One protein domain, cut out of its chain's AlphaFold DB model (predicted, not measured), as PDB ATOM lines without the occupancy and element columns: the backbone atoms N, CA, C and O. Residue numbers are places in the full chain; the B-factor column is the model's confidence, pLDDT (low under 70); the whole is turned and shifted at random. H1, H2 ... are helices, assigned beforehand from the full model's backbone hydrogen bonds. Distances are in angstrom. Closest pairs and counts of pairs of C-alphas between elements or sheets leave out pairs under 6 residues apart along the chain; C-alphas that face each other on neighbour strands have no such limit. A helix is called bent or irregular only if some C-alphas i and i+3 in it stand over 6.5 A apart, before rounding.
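Overview. This is residues 51 to 180 of the 754 residues of the protein "DsRNA viral RNA-dependent RNA polymerase" of Thanatephorus cucumeris (UniProt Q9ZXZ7). What is the main picture? A long helix, H2, bends into a V of arms H2a and H2b, with H1 folded back along H2a as a hairpin and H4 packed on H1 and H2b. Short H3 makes a corner with H4, about perpendicular to it at 85 degrees, and meets the last residues of H2b, 115 to 119. What makes it up? 130 residues are printed, with four named helices in order H1 to H4 and no named strand, class all helix. The whole is compact, radius of gyration of the C-alphas 14.2 A, spanning 40 by 36 by 20 A.

Arrangement. What forms the bundle? H1, residues 56 to 72, H2a, residues 75 to 98, and H4, residues 160 to 175, form a bundle, grouped lengthwise. H1 touches H4 at a shallow tilt of 27 degrees, closest C-alphas Ser 71 and Pro 161, 4.9 A. What touches H2b, residues 101 to 119? H4 touches it at a shallow tilt of 27 degrees, opposite ways, closest C-alphas Leu 108 and Phe 170, 5.2 A. H3, residues 149 to 156, touches H2b's residues 115 to 119 alone, closest C-alphas Leu 119 and Arg 156, 6.3 A. Are the helix backbones complete? Every O i to N i+4 pair is within hydrogen-bond range in H2b and H3, but 11 of 13 in H1, 18 of 20 in H2a and 8 of 12 in H4.

Along the chain. Where does H1 begin? C-alpha 56 is at (202.185, 148.841, 165.205), and H1 is 23.4 A long. Is H2 one helix? By its hydrogen bonds residues 75 to 119 were assigned as one, but it is bent, C-alphas 98 and 101 being 9.5 A apart; H2a is 35.1 A long, H2b 27.8 A. Where does H4 end? H3 is 10.9 A and H4 23.2 A long, ending at C-alpha 175, (206.620, 142.831, 156.789).

Size, cuts and confidence. How large is it? The two C-alphas farthest apart, Gly 76 and Asp 133, are 42.4 A apart, and the printed part has no cut. Which link is long? H2 to H3, residues 120 to 148. Where is confidence low? 17 residues are under 70, among them 72 to 79.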
ATOM      1  N   PRO A  51     199.772 146.506 158.259       85.44
ATOM      2  CA  PRO A  51     199.594 147.917 157.949       85.44
ATOM      3  C   PRO A  51     200.341 148.781 158.973       85.44
ATOM      4  O   PRO A  51     200.313 148.501 160.176       85.44
ATOM      5  N   LEU A  52     200.989 149.849 158.503       82.44
ATOM      6  CA  LEU A  52     201.425 150.920 159.397       82.44
ATOM      7  C   LEU A  52     200.179 151.528 160.052       82.44
ATOM      8  O   LEU A  52     199.233 151.904 159.366       82.44
ATOM      9  N   SER A  53     200.151 151.504 161.381       82.62
ATOM     10  CA  SER A  53     199.058 152.000 162.218       82.62
ATOM     11  C   SER A  53     199.610 152.359 163.592       82.62
ATOM     12  O   SER A  53     200.678 151.877 163.972       82.62
ATOM     13  N   ASP A  54     198.865 153.121 164.387       74.00
ATOM     14  CA  ASP A  54     199.296 153.481 165.747       74.00
ATOM     15  C   ASP A  54     199.481 152.253 166.657       74.00
ATOM     16  O   ASP A  54     200.289 152.254 167.584       74.00
ATOM     17  N   LYS A  55     198.810 151.139 166.333       73.69
ATOM     18  CA  LYS A  55     198.944 149.842 167.019       73.69
ATOM     19  C   LYS A  55     200.167 149.033 166.562       73.69
ATOM     20  O   LYS A  55     200.349 147.883 166.976       73.69
ATOM     21  N   ILE A  56     201.022 149.580 165.699       73.94
ATOM     22  CA  ILE A  56     202.185 148.841 165.205       73.94
ATOM     23  C   ILE A  56     203.193 148.557 166.323       73.94
ATOM     24  O   ILE A  56     203.764 147.467 166.350       73.94
ATOM     25  N   GLY A  57     203.358 149.477 167.279       68.06
ATOM     26  CA  GLY A  57     204.259 149.304 168.420       68.06
ATOM     27  C   GLY A  57     203.900 148.063 169.237       68.06
ATOM     28  O   GLY A  57     204.744 147.196 169.446       68.06
ATOM     29  N   THR A  58     202.620 147.893 169.582       68.69
ATOM     30  CA  THR A  58     202.139 146.715 170.324       68.69
ATOM     31  C   THR A  58     202.284 145.423 169.517       68.69
ATOM     32  O   THR A  58     202.642 144.375 170.059       68.69
ATOM     33  N   THR A  59     202.082 145.502 168.201       70.50
ATOM     34  CA  THR A  59     202.214 144.365 167.279       70.50
ATOM     35  C   THR A  59     203.673 143.927 167.090       70.50
ATOM     36  O   THR A  59     203.952 142.737 166.908       70.50
ATOM     37  N   LEU A  60     204.615 144.873 167.117       72.56
ATOM     38  CA  LEU A  60     206.037 144.643 166.855       72.56
ATOM     39  C   LEU A  60     206.892 144.508 168.114       72.56
ATOM     40  O   LEU A  60     208.008 144.003 168.003       72.56
ATOM     41  N   PHE A  61     206.377 144.881 169.287       68.81
ATOM     42  CA  PHE A  61     207.109 144.844 170.554       68.81
ATOM     43  C   PHE A  61     207.801 143.497 170.780       68.81
ATOM     44  O   PHE A  61     209.012 143.420 170.977       68.81
ATOM     45  N   LYS A  62     207.039 142.402 170.650       64.12
ATOM     46  CA  LYS A  62     207.576 141.045 170.790       64.12
ATOM     47  C   LYS A  62     208.626 140.744 169.706       64.12
ATOM     48  O   LYS A  62     209.755 140.458 170.093       64.12
ATOM     49  N   PRO A  63     208.324 140.793 168.390       69.62
ATOM     50  CA  PRO A  63     209.322 140.546 167.343       69.62
ATOM     51  C   PRO A  63     210.618 141.361 167.466       69.62
ATOM     52  O   PRO A  63     211.699 140.805 167.287       69.62
ATOM     53  N   LEU A  64     210.528 142.649 167.805       72.31
ATOM     54  CA  LEU A  64     211.696 143.519 167.955       72.31
ATOM     55  C   LEU A  64     212.485 143.215 169.238       72.31
ATOM     56  O   LEU A  64     213.714 143.285 169.223       72.31
ATOM     57  N   GLY A  65     211.817 142.763 170.303       68.06
ATOM     58  CA  GLY A  65     212.476 142.186 171.477       68.06
ATOM     59  C   GLY A  65     213.331 140.959 171.133       68.06
ATOM     60  O   GLY A  65     214.481 140.877 171.562       68.06
ATOM     61  N   TYR A  66     212.832 140.050 170.279       68.50
ATOM     62  CA  TYR A  66     213.643 138.925 169.777       68.50
ATOM     63  C   TYR A  66     214.817 139.399 168.935       68.50
ATOM     64  O   TYR A  66     215.904 138.853 169.080       68.50
ATOM     65  N   ASN A  67     214.620 140.410 168.086       75.81
ATOM     66  CA  ASN A  67     215.713 140.981 167.305       75.81
ATOM     67  C   ASN A  67     216.838 141.502 168.212       75.81
ATOM     68  O   ASN A  67     217.999 141.186 167.976       75.81
ATOM     69  N   ASN A  68     216.498 142.247 169.269       71.25
ATOM     70  CA  ASN A  68     217.461 142.755 170.248       71.25
ATOM     71  C   ASN A  68     218.232 141.608 170.928       71.25
ATOM     72  O   ASN A  68     219.461 141.564 170.898       71.25
ATOM     73  N   MET A  69     217.499 140.625 171.446       66.12
ATOM     74  CA  MET A  69     218.055 139.477 172.159       66.12
ATOM     75  C   MET A  69     218.975 138.612 171.281       66.12
ATOM     76  O   MET A  69     220.120 138.357 171.648       66.12
ATOM     77  N   LEU A  70     218.503 138.208 170.097       68.00
ATOM     78  CA  LEU A  70     219.244 137.368 169.148       68.00
ATOM     79  C   LEU A  70     220.425 138.104 168.498       68.00
ATOM     80  O   LEU A  70     221.391 137.474 168.083       68.00
ATOM     81  N   SER A  71     220.366 139.434 168.395       72.00
ATOM     82  CA  SER A  71     221.490 140.207 167.861       72.00
ATOM     83  C   SER A  71     222.632 140.317 168.866       72.00
ATOM     84  O   SER A  71     223.790 140.263 168.464       72.00
ATOM     85  N   HIS A  72     222.327 140.483 170.160       65.69
ATOM     86  CA  HIS A  72     223.327 140.789 171.186       65.69
ATOM     87  C   HIS A  72     223.833 139.596 171.997       65.69
ATOM     88  O   HIS A  72     224.909 139.717 172.584       65.69
ATOM     89  N   GLY A  73     223.098 138.483 172.070       52.25
ATOM     90  CA  GLY A  73     223.526 137.242 172.737       52.25
ATOM     91  C   GLY A  73     223.730 137.316 174.265       52.25
ATOM     92  O   GLY A  73     223.798 136.280 174.911       52.25
ATOM     93  N   ARG A  74     223.801 138.513 174.873       46.59
ATOM     94  CA  ARG A  74     224.030 138.750 176.315       46.59
ATOM     95  C   ARG A  74     223.054 139.785 176.888       46.59
ATOM     96  O   ARG A  74     222.717 140.763 176.223       46.59
ATOM     97  N   ILE A  75     222.664 139.613 178.155       39.50
ATOM     98  CA  ILE A  75     221.577 140.381 178.799       39.50
ATOM     99  C   ILE A  75     222.012 141.785 179.265       39.50
ATOM    100  O   ILE A  75     221.216 142.718 179.221       39.50
ATOM    101  N   GLY A  76     223.287 142.001 179.603       40.50
ATOM    102  CA  GLY A  76     223.764 143.292 180.133       40.50
ATOM    103  C   GLY A  76     223.620 144.505 179.194       40.50
ATOM    104  O   GLY A  76     223.749 145.639 179.635       40.50
ATOM    105  N   ARG A  77     223.336 144.302 177.897       49.41
ATOM    106  CA  ARG A  77     223.126 145.384 176.908       49.41
ATOM    107  C   ARG A  77     221.665 145.543 176.465       49.41
ATOM    108  O   ARG A  77     221.376 146.384 175.612       49.41
ATOM    109  N   LEU A  78     220.743 144.770 177.046       59.91
ATOM    110  CA  LEU A  78     219.354 144.692 176.594       59.91
ATOM    111  C   LEU A  78     218.599 146.010 176.827       59.91
ATOM    112  O   LEU A  78     217.904 146.460 175.920       59.91
ATOM    113  N   ALA A  79     218.815 146.678 177.968       64.88
ATOM    114  CA  ALA A  79     218.175 147.958 178.305       64.88
ATOM    115  C   ALA A  79     218.492 149.068 177.284       64.88
ATOM    116  O   ALA A  79     217.589 149.731 176.774       64.88
ATOM    117  N   SER A  80     219.767 149.220 176.899       72.31
ATOM    118  CA  SER A  80     220.174 150.161 175.843       72.31
ATOM    119  C   SER A  80     219.543 149.800 174.490       72.31
ATOM    120  O   SER A  80     219.045 150.676 173.784       72.31
ATOM    121  N   GLY A  81     219.501 148.508 174.143       74.00
ATOM    122  CA  GLY A  81     218.854 148.028 172.918       74.00
ATOM    123  C   GLY A  81     217.341 148.276 172.887       74.00
ATOM    124  O   GLY A  81     216.803 148.631 171.837       74.00
ATOM    125  N   ILE A  82     216.649 148.159 174.025       76.38
ATOM    126  CA  ILE A  82     215.213 148.453 174.145       76.38
ATOM    127  C   ILE A  82     214.963 149.944 173.937       76.38
ATOM    128  O   ILE A  82     214.132 150.297 173.107       76.38
ATOM    129  N   ARG A  83     215.722 150.819 174.614       81.62
ATOM    130  CA  ARG A  83     215.611 152.278 174.433       81.62
ATOM    131  C   ARG A  83     215.802 152.671 172.964       81.62
ATOM    132  O   ARG A  83     214.984 153.400 172.410       81.62
ATOM    133  N   LYS A  84     216.820 152.110 172.298       87.31
ATOM    134  CA  LYS A  84     217.059 152.308 170.854       87.31
ATOM    135  C   LYS A  84     215.911 151.787 169.990       87.31
ATOM    136  O   LYS A  84     215.538 152.436 169.018       87.31
ATOM    137  N   THR A  85     215.346 150.634 170.340       85.19
ATOM    138  CA  THR A  85     214.199 150.044 169.633       85.19
ATOM    139  C   THR A  85     212.956 150.921 169.770       85.19
ATOM    140  O   THR A  85     212.296 151.185 168.771       85.19
ATOM    141  N   ASN A  86     212.663 151.425 170.970       82.44
ATOM    142  CA  ASN A  86     211.532 152.319 171.211       82.44
ATOM    143  C   ASN A  86     211.698 153.631 170.446       82.44
ATOM    144  O   ASN A  86     210.797 154.021 169.709       82.44
ATOM    145  N   PHE A  87     212.880 154.250 170.520       87.06
ATOM    146  CA  PHE A  87     213.190 155.439 169.727       87.06
ATOM    147  C   PHE A  87     213.006 155.185 168.224       87.06
ATOM    148  O   PHE A  87     212.392 155.987 167.526       87.06
ATOM    149  N   PHE A  88     213.473 154.036 167.723       90.88
ATOM    150  CA  PHE A  88     213.288 153.635 166.330       90.88
ATOM    151  C   PHE A  88     211.809 153.481 165.944       90.88
ATOM    152  O   PHE A  88     211.410 153.943 164.872       90.88
ATOM    153  N   ILE A  89     210.983 152.860 166.794       87.56
ATOM    154  CA  ILE A  89     209.539 152.710 166.555       87.56
ATOM    155  C   ILE A  89     208.869 154.083 166.518       87.56
ATOM    156  O   ILE A  89     208.163 154.375 165.552       87.56
ATOM    157  N   SER A  90     209.122 154.934 167.515       86.94
ATOM    158  CA  SER A  90     208.556 156.285 167.592       86.94
ATOM    159  C   SER A  90     208.959 157.129 166.385       86.94
ATOM    160  O   SER A  90     208.110 157.761 165.760       86.94
ATOM    161  N   PHE A  91     210.231 157.065 165.980       89.81
ATOM    162  CA  PHE A  91     210.716 157.735 164.778       89.81
ATOM    163  C   PHE A  91     210.014 157.218 163.517       89.81
ATOM    164  O   PHE A  91     209.577 158.005 162.682       89.81
ATOM    165  N   THR A  92     209.866 155.898 163.379       89.56
ATOM    166  CA  THR A  92     209.209 155.281 162.217       89.56
ATOM    167  C   THR A  92     207.726 155.652 162.145       89.56
ATOM    168  O   THR A  92     207.214 155.913 161.059       89.56
ATOM    169  N   LEU A  93     207.039 155.718 163.288       88.88
ATOM    170  CA  LEU A  93     205.652 156.175 163.378       88.88
ATOM    171  C   LEU A  93     205.513 157.649 162.999       88.88
ATOM    172  O   LEU A  93     204.628 157.991 162.218       88.88
ATOM    173  N   ASN A  94     206.407 158.506 163.493       89.31
ATOM    174  CA  ASN A  94     206.409 159.919 163.132       89.31
ATOM    175  C   ASN A  94     206.661 160.119 161.628       89.31
ATOM    176  O   ASN A  94     205.938 160.862 160.970       89.31
ATOM    177  N   MET A  95     207.625 159.391 161.060       89.00
ATOM    178  CA  MET A  95     207.904 159.382 159.616       89.00
ATOM    179  C   MET A  95     206.694 158.935 158.794       89.00
ATOM    180  O   MET A  95     206.401 159.513 157.751       89.00
ATOM    181  N   TRP A  96     205.968 157.922 159.269       91.38
ATOM    182  CA  TRP A  96     204.757 157.452 158.606       91.38
ATOM    183  C   TRP A  96     203.634 158.489 158.642       91.38
ATOM    184  O   TRP A  96     202.999 158.709 157.615       91.38
ATOM    185  N   ARG A  97     203.410 159.157 159.778       88.88
ATOM    186  CA  ARG A  97     202.366 160.188 159.892       88.88
ATOM    187  C   ARG A  97     202.659 161.434 159.066       88.88
ATOM    188  O   ARG A  97     201.740 162.016 158.510       88.88
ATOM    189  N   THR A  98     203.927 161.819 158.975       89.69
ATOM    190  CA  THR A  98     204.360 163.031 158.262       89.69
ATOM    191  C   THR A  98     204.501 162.821 156.755       89.69
ATOM    192  O   THR A  98     204.133 163.697 155.980       89.69
ATOM    193  N   HIS A  99     205.019 161.668 156.318       89.81
ATOM    194  CA  HIS A  99     205.379 161.430 154.913       89.81
ATOM    195  C   HIS A  99     204.661 160.237 154.262       89.81
ATOM    196  O   HIS A  99     204.840 159.965 153.073       89.81
ATOM    197  N   GLY A 100     203.869 159.484 155.022       91.12
ATOM    198  CA  GLY A 100     203.110 158.340 154.531       91.12
ATOM    199  C   GLY A 100     203.891 157.022 154.439       91.12
ATOM    200  O   GLY A 100     205.091 156.897 154.721       91.12
ATOM    201  N   THR A 101     203.161 155.978 154.038       90.81
ATOM    202  CA  THR A 101     203.618 154.576 154.021       90.81
ATOM    203  C   THR A 101     204.756 154.331 153.028       90.81
ATOM    204  O   THR A 101     205.777 153.740 153.384       90.81
ATOM    205  N   THR A 102     204.606 154.798 151.785       90.69
ATOM    206  CA  THR A 102     205.573 154.553 150.704       90.69
ATOM    207  C   THR A 102     206.932 155.180 151.009       90.69
ATOM    208  O   THR A 102     207.965 154.535 150.815       90.69
ATOM    209  N   PHE A 103     206.938 156.407 151.540       92.38
ATOM    210  CA  PHE A 103     208.159 157.104 151.942       92.38
ATOM    211  C   PHE A 103     208.893 156.351 153.050       92.38
ATOM    212  O   PHE A 103     210.075 156.034 152.914       92.38
ATOM    213  N   THR A 104     208.171 155.979 154.109       92.44
ATOM    214  CA  THR A 104     208.728 155.265 155.266       92.44
ATOM    215  C   THR A 104     209.360 153.932 154.862       92.44
ATOM    216  O   THR A 104     210.468 153.606 155.285       92.44
ATOM    217  N   ILE A 105     208.701 153.169 153.989       92.50
ATOM    218  CA  ILE A 105     209.200 151.877 153.498       92.50
ATOM    219  C   ILE A 105     210.450 152.040 152.631       92.50
ATOM    220  O   ILE A 105     211.424 151.305 152.820       92.50
ATOM    221  N   LYS A 106     210.454 153.007 151.704       91.88
ATOM    222  CA  LYS A 106     211.630 153.306 150.872       91.88
ATOM    223  C   LYS A 106     212.806 153.790 151.726       91.88
ATOM    224  O   LYS A 106     213.932 153.353 151.497       91.88
ATOM    225  N   TRP A 107     212.545 154.592 152.762       93.75
ATOM    226  CA  TRP A 107     213.549 155.009 153.743       93.75
ATOM    227  C   TRP A 107     214.139 153.819 154.515       93.75
ATOM    228  O   TRP A 107     215.357 153.653 154.527       93.75
ATOM    229  N   LEU A 108     213.303 152.942 155.088       94.25
ATOM    230  CA  LEU A 108     213.747 151.734 155.803       94.25
ATOM    231  C   LEU A 108     214.617 150.833 154.913       94.25
ATOM    232  O   LEU A 108     215.692 150.390 155.324       94.25
ATOM    233  N   LYS A 109     214.175 150.596 153.671       92.62
ATOM    234  CA  LYS A 109     214.936 149.820 152.687       92.62
ATOM    235  C   LYS A 109     216.273 150.493 152.363       92.62
ATOM    236  O   LYS A 109     217.302 149.823 152.370       92.62
ATOM    237  N   GLY A 110     216.270 151.805 152.128       93.44
ATOM    238  CA  GLY A 110     217.478 152.579 151.851       93.44
ATOM    239  C   GLY A 110     218.491 152.534 152.998       93.44
ATOM    240  O   GLY A 110     219.681 152.347 152.757       93.44
ATOM    241  N   CYS A 111     218.028 152.612 154.248       94.50
ATOM    242  CA  CYS A 111     218.873 152.477 155.434       94.50
ATOM    243  C   CYS A 111     219.556 151.101 155.536       94.50
ATOM    244  O   CYS A 111     220.737 151.039 155.878       94.50
ATOM    245  N   SER A 112     218.850 150.013 155.195       94.38
ATOM    246  CA  SER A 112     219.433 148.663 155.117       94.38
ATOM    247  C   SER A 112     220.567 148.601 154.089       94.38
ATOM    248  O   SER A 112     221.668 148.159 154.416       94.38
ATOM    249  N   VAL A 113     220.315 149.103 152.874       93.94
ATOM    250  CA  VAL A 113     221.308 149.126 151.787       93.94
ATOM    251  C   VAL A 113     222.515 149.983 152.174       93.94
ATOM    252  O   VAL A 113     223.650 149.572 151.962       93.94
ATOM    253  N   ALA A 114     222.299 151.134 152.819       95.19
ATOM    254  CA  ALA A 114     223.377 152.005 153.286       95.19
ATOM    255  C   ALA A 114     224.304 151.321 154.302       95.19
ATOM    256  O   ALA A 114     225.522 151.480 154.209       95.19
ATOM    257  N   ILE A 115     223.764 150.525 155.235       96.00
ATOM    258  CA  ILE A 115     224.597 149.710 156.133       96.00
ATOM    259  C   ILE A 115     225.403 148.695 155.326       96.00
ATOM    260  O   ILE A 115     226.623 148.671 155.458       96.00
ATOM    261  N   GLN A 116     224.747 147.886 154.490       95.06
ATOM    262  CA  GLN A 116     225.402 146.828 153.708       95.06
ATOM    263  C   GLN A 116     226.552 147.378 152.848       95.06
ATOM    264  O   GLN A 116     227.668 146.866 152.886       95.06
ATOM    265  N   LYS A 117     226.309 148.492 152.161       94.94
ATOM    266  CA  LYS A 117     227.293 149.198 151.339       94.94
ATOM    267  C   LYS A 117     228.432 149.817 152.163       94.94
ATOM    268  O   LYS A 117     229.603 149.670 151.821       94.94
ATOM    269  N   CYS A 118     228.129 150.410 153.323       95.19
ATOM    270  CA  CYS A 118     229.154 150.926 154.238       95.19
ATOM    271  C   CYS A 118     230.096 149.824 154.755       95.19
ATOM    272  O   CYS A 118     231.292 150.080 154.930       95.19
ATOM    273  N   LEU A 119     229.592 148.603 154.966       95.06
ATOM    274  CA  LEU A 119     230.416 147.475 155.395       95.06
ATOM    275  C   LEU A 119     231.508 147.148 154.361       95.06
ATOM    276  O   LEU A 119     232.678 147.042 154.734       95.06
ATOM    277  N   GLY A 120     231.156 147.118 153.071       93.56
ATOM    278  CA  GLY A 120     232.089 146.899 151.956       93.56
ATOM    279  C   GLY A 120     232.985 148.095 151.596       93.56
ATOM    280  O   GLY A 120     233.701 148.044 150.603       93.56
ATOM    281  N   LYS A 121     232.952 149.185 152.380       93.31
ATOM    282  CA  LYS A 121     233.553 150.500 152.055       93.31
ATOM    283  C   LYS A 121     233.045 151.134 150.744       93.31
ATOM    284  O   LYS A 121     233.652 152.071 150.239       93.31
ATOM    285  N   ASP A 122     231.893 150.698 150.251       92.31
ATOM    286  CA  ASP A 122     231.217 151.223 149.064       92.31
ATOM    287  C   ASP A 122     230.213 152.306 149.495       92.31
ATOM    288  O   ASP A 122     229.014 152.081 149.607       92.31
ATOM    289  N   ILE A 123     230.700 153.474 149.917       91.69
ATOM    290  CA  ILE A 123     229.881 154.430 150.678       91.69
ATOM    291  C   ILE A 123     228.835 155.138 149.798       91.69
ATOM    292  O   ILE A 123     229.171 155.903 148.898       91.69
ATOM    293  N   LEU A 124     227.551 155.005 150.158       91.12
ATOM    294  CA  LEU A 124     226.490 155.849 149.598       91.12
ATOM    295  C   LEU A 124     226.627 157.302 150.071       91.12
ATOM    296  O   LEU A 124     226.666 157.580 151.272       91.12
ATOM    297  N   LYS A 125     226.603 158.242 149.117       87.81
ATOM    298  CA  LYS A 125     226.586 159.687 149.402       87.81
ATOM    299  C   LYS A 125     225.260 160.133 150.026       87.81
ATOM    300  O   LYS A 125     225.244 160.911 150.976       87.81
ATOM    301  N   SER A 126     224.142 159.626 149.507       89.94
ATOM    302  CA  SER A 126     222.789 159.967 149.955       89.94
ATOM    303  C   SER A 126     221.814 158.830 149.660       89.94
ATOM    304  O   SER A 126     222.001 158.082 148.701       89.94
ATOM    305  N   LEU A 127     220.737 158.734 150.446       89.88
ATOM    306  CA  LEU A 127     219.632 157.812 150.167       89.88
ATOM    307  C   LEU A 127     218.859 158.185 148.894       89.88
ATOM    308  O   LEU A 127     218.265 157.305 148.276       89.88
ATOM    309  N   ARG A 128     218.919 159.451 148.454       87.06
ATOM    310  CA  ARG A 128     218.275 159.910 147.208       87.06
ATOM    311  C   ARG A 128     218.803 159.191 145.969       87.06
ATOM    312  O   ARG A 128     218.077 159.024 145.006       87.06
ATOM    313  N   VAL A 129     220.029 158.674 146.010       86.12
ATOM    314  CA  VAL A 129     220.587 157.888 144.900       86.12
ATOM    315  C   VAL A 129     219.808 156.577 144.680       86.12
ATOM    316  O   VAL A 129     219.716 156.078 143.564       86.12
ATOM    317  N   LEU A 130     219.200 156.021 145.735       84.81
ATOM    318  CA  LEU A 130     218.375 154.807 145.651       84.81
ATOM    319  C   LEU A 130     216.924 155.101 145.259       84.81
ATOM    320  O   LEU A 130     216.205 154.210 144.804       84.81
ATOM    321  N   THR A 131     216.456 156.317 145.522       83.94
ATOM    322  CA  THR A 131     215.104 156.780 145.202       83.94
ATOM    323  C   THR A 131     215.160 158.287 144.943       83.94
ATOM    324  O   THR A 131     214.974 159.059 145.887       83.94
ATOM    325  N   PRO A 132     215.441 158.703 143.695       80.75
ATOM    326  CA  PRO A 132     215.610 160.115 143.348       80.75
ATOM    327  C   PRO A 132     214.358 160.946 143.624       80.75
ATOM    328  O   PRO A 132     214.457 162.081 144.079       80.75
ATOM    329  N   ASP A 133     213.191 160.331 143.439       80.50
ATOM    330  CA  ASP A 133     211.880 160.982 143.502       80.50
ATOM    331  C   ASP A 133     211.468 161.411 144.918       80.50
ATOM    332  O   ASP A 133     210.470 162.106 145.084       80.50
ATOM    333  N   LEU A 134     212.185 160.963 145.957       82.69
ATOM    334  CA  LEU A 134     211.825 161.242 147.345       82.69
ATOM    335  C   LEU A 134     212.960 161.958 148.086       82.69
ATOM    336  O   LEU A 134     214.107 161.501 148.049       82.69
ATOM    337  N   PRO A 135     212.657 163.020 148.856       81.62
ATOM    338  CA  PRO A 135     213.639 163.724 149.673       81.62
ATOM    339  C   PRO A 135     213.975 162.923 150.943       81.62
ATOM    340  O   PRO A 135     213.695 163.342 152.061       81.62
ATOM    341  N   LEU A 136     214.581 161.746 150.780       81.81
ATOM    342  CA  LEU A 136     214.940 160.866 151.892       81.81
ATOM    343  C   LEU A 136     216.001 161.511 152.800       81.81
ATOM    344  O   LEU A 136     216.928 162.173 152.323       81.81
ATOM    345  N   ASN A 137     215.881 161.263 154.109       77.31
ATOM    346  CA  ASN A 137     216.776 161.801 155.136       77.31
ATOM    347  C   ASN A 137     218.256 161.500 154.852       77.31
ATOM    348  O   ASN A 137     218.622 160.437 154.347       77.31
ATOM    349  N   GLY A 138     219.120 162.444 155.231       77.50
ATOM    350  CA  GLY A 138     220.549 162.378 154.947       77.50
ATOM    351  C   GLY A 138     221.292 161.258 155.684       77.50
ATOM    352  O   GLY A 138     220.941 160.851 156.794       77.50
ATOM    353  N   LEU A 139     222.387 160.808 155.072       90.69
ATOM    354  CA  LEU A 139     223.379 159.934 155.692       90.69
ATOM    355  C   LEU A 139     224.428 160.777 156.436       90.69
ATOM    356  O   LEU A 139     224.549 161.987 156.240       90.69
ATOM    357  N   SER A 140     225.194 160.148 157.320       90.06
ATOM    358  CA  SER A 140     226.371 160.752 157.942       90.06
ATOM    359  C   SER A 140     227.553 159.798 157.794       90.06
ATOM    360  O   SER A 140     227.624 158.753 158.455       90.06
ATOM    361  N   ARG A 141     228.452 160.159 156.864       87.62
ATOM    362  CA  ARG A 141     229.567 159.325 156.380       87.62
ATOM    363  C   ARG A 141     229.092 157.906 156.022       87.62
ATOM    364  O   ARG A 141     229.570 156.927 156.598       87.62
ATOM    365  N   GLY A 142     228.069 157.817 155.168       89.00
ATOM    366  CA  GLY A 142     227.532 156.556 154.640       89.00
ATOM    367  C   GLY A 142     226.503 155.814 155.489       89.00
ATOM    368  O   GLY A 142     225.888 154.884 154.986       89.00
ATOM    369  N   LEU A 143     226.283 156.205 156.750       95.44
ATOM    370  CA  LEU A 143     225.345 155.514 157.645       95.44
ATOM    371  C   LEU A 143     224.133 156.389 158.003       95.44
ATOM    372  O   LEU A 143     224.292 157.608 158.124       95.44
ATOM    373  N   PRO A 144     222.938 155.798 158.206       94.62
ATOM    374  CA  PRO A 144     221.741 156.534 158.611       94.62
ATOM    375  C   PRO A 144     221.941 157.338 159.901       94.62
ATOM    376  O   PRO A 144     222.508 156.838 160.871       94.62
ATOM    377  N   ARG A 145     221.435 158.579 159.933       92.88
ATOM    378  CA  ARG A 145     221.566 159.485 161.093       92.88
ATOM    379  C   ARG A 145     220.806 159.022 162.337       92.88
ATOM    380  O   ARG A 145     221.198 159.391 163.434       92.88
ATOM    381  N   ILE A 146     219.780 158.186 162.169       93.38
ATOM    382  CA  ILE A 146     219.058 157.558 163.287       93.38
ATOM    383  C   ILE A 146     219.960 156.636 164.125       93.38
ATOM    384  O   ILE A 146     219.669 156.376 165.288       93.38
ATOM    385  N   ILE A 147     221.064 156.148 163.550       94.69
ATOM    386  CA  ILE A 147     222.022 155.307 164.264       94.69
ATOM    387  C   ILE A 147     222.925 156.210 165.126       94.69
ATOM    388  O   ILE A 147     223.621 157.077 164.572       94.69
ATOM    389  N   PRO A 148     222.994 155.986 166.453       94.00
ATOM    390  CA  PRO A 148     223.877 156.727 167.348       94.00
ATOM    391  C   PRO A 148     225.337 156.704 166.884       94.00
ATOM    392  O   PRO A 148     225.788 155.746 166.252       94.00
ATOM    393  N   VAL A 149     226.095 157.754 167.216       93.94
ATOM    394  CA  VAL A 149     227.502 157.911 166.795       93.94
ATOM    395  C   VAL A 149     228.338 156.683 167.173       93.94
ATOM    396  O   VAL A 149     229.030 156.131 166.317       93.94
ATOM    397  N   GLU A 150     228.207 156.199 168.409       93.06
ATOM    398  CA  GLU A 150     228.915 155.013 168.904       93.06
ATOM    399  C   GLU A 150     228.622 153.752 168.084       93.06
ATOM    400  O   GLU A 150     229.530 153.001 167.724       93.06
ATOM    401  N   ASP A 151     227.349 153.515 167.758       94.44
ATOM    402  CA  ASP A 151     226.937 152.351 166.977       94.44
ATOM    403  C   ASP A 151     227.431 152.463 165.533       94.44
ATOM    404  O   ASP A 151     227.861 151.468 164.955       94.44
ATOM    405  N   ARG A 152     227.475 153.675 164.963       95.88
ATOM    406  CA  ARG A 152     228.077 153.907 163.643       95.88
ATOM    407  C   ARG A 152     229.575 153.602 163.629       95.88
ATOM    408  O   ARG A 152     230.070 153.071 162.636       95.88
ATOM    409  N   VAL A 153     230.306 153.901 164.705       95.25
ATOM    410  CA  VAL A 153     231.721 153.504 164.846       95.25
ATOM    411  C   VAL A 153     231.846 151.980 164.925       95.25
ATOM    412  O   VAL A 153     232.641 151.398 164.187       95.25
ATOM    413  N   LYS A 154     231.015 151.321 165.741       94.75
ATOM    414  CA  LYS A 154     230.976 149.851 165.872       94.75
ATOM    415  C   LYS A 154     230.664 149.154 164.542       94.75
ATOM    416  O   LYS A 154     231.343 148.195 164.190       94.75
ATOM    417  N   ILE A 155     229.698 149.662 163.774       95.69
ATOM    418  CA  ILE A 155     229.338 149.135 162.445       95.69
ATOM    419  C   ILE A 155     230.529 149.216 161.486       95.69
ATOM    420  O   ILE A 155     230.858 148.225 160.842       95.69
ATOM    421  N   ARG A 156     231.233 150.354 161.425       93.56
ATOM    422  CA  ARG A 156     232.406 150.518 160.540       93.56
ATOM    423  C   ARG A 156     233.575 149.596 160.887       93.56
ATOM    424  O   ARG A 156     234.365 149.267 159.998       93.56
ATOM    425  N   ARG A 157     233.676 149.207 162.163       92.62
ATOM    426  CA  ARG A 157     234.648 148.237 162.688       92.62
ATOM    427  C   ARG A 157     234.213 146.776 162.503       92.62
ATOM    428  O   ARG A 157     234.970 145.893 162.876       92.62
ATOM    429  N   GLY A 158     233.027 146.506 161.951       91.06
ATOM    430  CA  GLY A 158     232.552 145.137 161.736       91.06
ATOM    431  C   GLY A 158     231.958 144.470 162.982       91.06
ATOM    432  O   GLY A 158     231.914 143.247 163.053       91.06
ATOM    433  N   HIS A 159     231.500 145.232 163.986       91.25
ATOM    434  CA  HIS A 159     230.921 144.652 165.205       91.25
ATOM    435  C   HIS A 159     229.579 143.954 164.914       91.25
ATOM    436  O   HIS A 159     228.519 144.592 164.859       91.25
ATOM    437  N   VAL A 160     229.643 142.630 164.756       87.94
ATOM    438  CA  VAL A 160     228.555 141.742 164.313       87.94
ATOM    439  C   VAL A 160     227.229 141.981 165.053       87.94
ATOM    440  O   VAL A 160     226.226 142.210 164.370       87.94
ATOM    441  N   PRO A 161     227.178 142.036 166.403       85.50
ATOM    442  CA  PRO A 161     225.919 142.246 167.120       85.50
ATOM    443  C   PRO A 161     225.205 143.551 166.766       85.50
ATOM    444  O   PRO A 161     223.992 143.584 166.588       85.50
ATOM    445  N   THR A 162     225.963 144.644 166.641       90.88
ATOM    446  CA  THR A 162     225.390 145.966 166.339       90.88
ATOM    447  C   THR A 162     224.878 146.023 164.905       90.88
ATOM    448  O   THR A 162     223.826 146.609 164.656       90.88
ATOM    449  N   ILE A 163     225.591 145.401 163.964       93.19
ATOM    450  CA  ILE A 163     225.176 145.340 162.559       93.19
ATOM    451  C   ILE A 163     223.869 144.550 162.431       93.19
ATOM    452  O   ILE A 163     222.906 145.064 161.857       93.19
ATOM    453  N   ARG A 164     223.811 143.349 163.025       89.19
ATOM    454  CA  ARG A 164     222.612 142.494 163.047       89.19
ATOM    455  C   ARG A 164     221.417 143.222 163.654       89.19
ATOM    456  O   ARG A 164     220.345 143.227 163.050       89.19
ATOM    457  N   PHE A 165     221.623 143.896 164.789       89.12
ATOM    458  CA  PHE A 165     220.582 144.655 165.481       89.12
ATOM    459  C   PHE A 165     219.937 145.693 164.559       89.12
ATOM    460  O   PHE A 165     218.725 145.648 164.335       89.12
ATOM    461  N   TRP A 166     220.745 146.582 163.970       94.44
ATOM    462  CA  TRP A 166     220.245 147.660 163.116       94.44
ATOM    463  C   TRP A 166     219.664 147.154 161.792       94.44
ATOM    464  O   TRP A 166     218.596 147.616 161.394       94.44
ATOM    465  N   LEU A 167     220.292 146.171 161.133       93.50
ATOM    466  CA  LEU A 167     219.710 145.543 159.939       93.50
ATOM    467  C   LEU A 167     218.379 144.848 160.254       93.50
ATOM    468  O   LEU A 167     217.457 144.888 159.443       93.50
ATOM    469  N   GLY A 168     218.249 144.242 161.434       89.31
ATOM    470  CA  GLY A 168     217.011 143.625 161.896       89.31
ATOM    471  C   GLY A 168     215.885 144.633 162.136       89.31
ATOM    472  O   GLY A 168     214.744 144.365 161.760       89.31
ATOM    473  N   LEU A 169     216.204 145.817 162.673       91.25
ATOM    474  CA  LEU A 169     215.244 146.922 162.781       91.25
ATOM    475  C   LEU A 169     214.816 147.422 161.396       91.25
ATOM    476  O   LEU A 169     213.622 147.517 161.112       91.25
ATOM    477  N   PHE A 170     215.772 147.683 160.497       93.88
ATOM    478  CA  PHE A 170     215.454 148.164 159.150       93.88
ATOM    479  C   PHE A 170     214.698 147.133 158.311       93.88
ATOM    480  O   PHE A 170     213.838 147.523 157.527       93.88
ATOM    481  N   ASN A 171     214.898 145.829 158.537       91.00
ATOM    482  CA  ASN A 171     214.120 144.752 157.915       91.00
ATOM    483  C   ASN A 171     212.611 144.806 158.209       91.00
ATOM    484  O   ASN A 171     211.859 144.039 157.604       91.00
ATOM    485  N   LEU A 172     212.144 145.727 159.058       90.31
ATOM    486  CA  LEU A 172     210.730 146.037 159.227       90.31
ATOM    487  C   LEU A 172     209.992 146.228 157.896       90.31
ATOM    488  O   LEU A 172     208.892 145.697 157.745       90.31
ATOM    489  N   TYR A 173     210.604 146.856 156.887       91.25
ATOM    490  CA  TYR A 173     209.950 147.030 155.582       91.25
ATOM    491  C   TYR A 173     209.496 145.699 154.947       91.25
ATOM    492  O   TYR A 173     208.507 145.676 154.221       91.25
ATOM    493  N   ARG A 174     210.164 144.576 155.256       88.75
ATOM    494  CA  ARG A 174     209.860 143.238 154.718       88.75
ATOM    495  C   ARG A 174     208.582 142.613 155.285       88.75
ATOM    496  O   ARG A 174     208.203 141.531 154.847       88.75
ATOM    497  N   VAL A 175     207.927 143.256 156.252       88.25
ATOM    498  CA  VAL A 175     206.620 142.831 156.789       88.25
ATOM    499  C   VAL A 175     205.548 143.911 156.674       88.25
ATOM    500  O   VAL A 175     204.399 143.652 157.022       88.25
ATOM    501  N   LEU A 176     205.886 145.109 156.192       90.00
ATOM    502  CA  LEU A 176     204.936 146.212 156.069       90.00
ATOM    503  C   LEU A 176     204.092 146.096 154.797       90.00
ATOM    504  O   LEU A 176     204.607 145.815 153.714       90.00
ATOM    505  N   LYS A 177     202.790 146.350 154.933       89.69
ATOM    506  CA  LYS A 177     201.870 146.524 153.806       89.69
ATOM    507  C   LYS A 177     202.095 147.908 153.199       89.69
ATOM    508  O   LYS A 177     202.186 148.889 153.933       89.69
ATOM    509  N   ALA A 178     202.145 147.985 151.874       86.75
ATOM    510  CA  ALA A 178     202.224 149.245 151.142       86.75
ATOM    511  C   ALA A 178     201.274 149.218 149.939       86.75
ATOM    512  O   ALA A 178     200.936 148.122 149.482       86.75
ATOM    513  N   PRO A 179     200.879 150.390 149.410       83.94
ATOM    514  CA  PRO A 179     200.302 150.481 148.077       83.94
ATOM    515  C   PRO A 179     201.253 149.844 147.062       83.94
ATOM    516  O   PRO A 179     202.472 150.004 147.162       83.94
ATOM    517  N   SER A 180     200.699 149.089 146.125       79.56
ATOM    518  CA  SER A 180     201.470 148.315 145.162       79.56
ATOM    519  C   SER A 180     201.091 148.687 143.739       79.56
ATOM    520  O   SER A 180     199.910 148.693 143.404       79.56
TER     521      SER A 180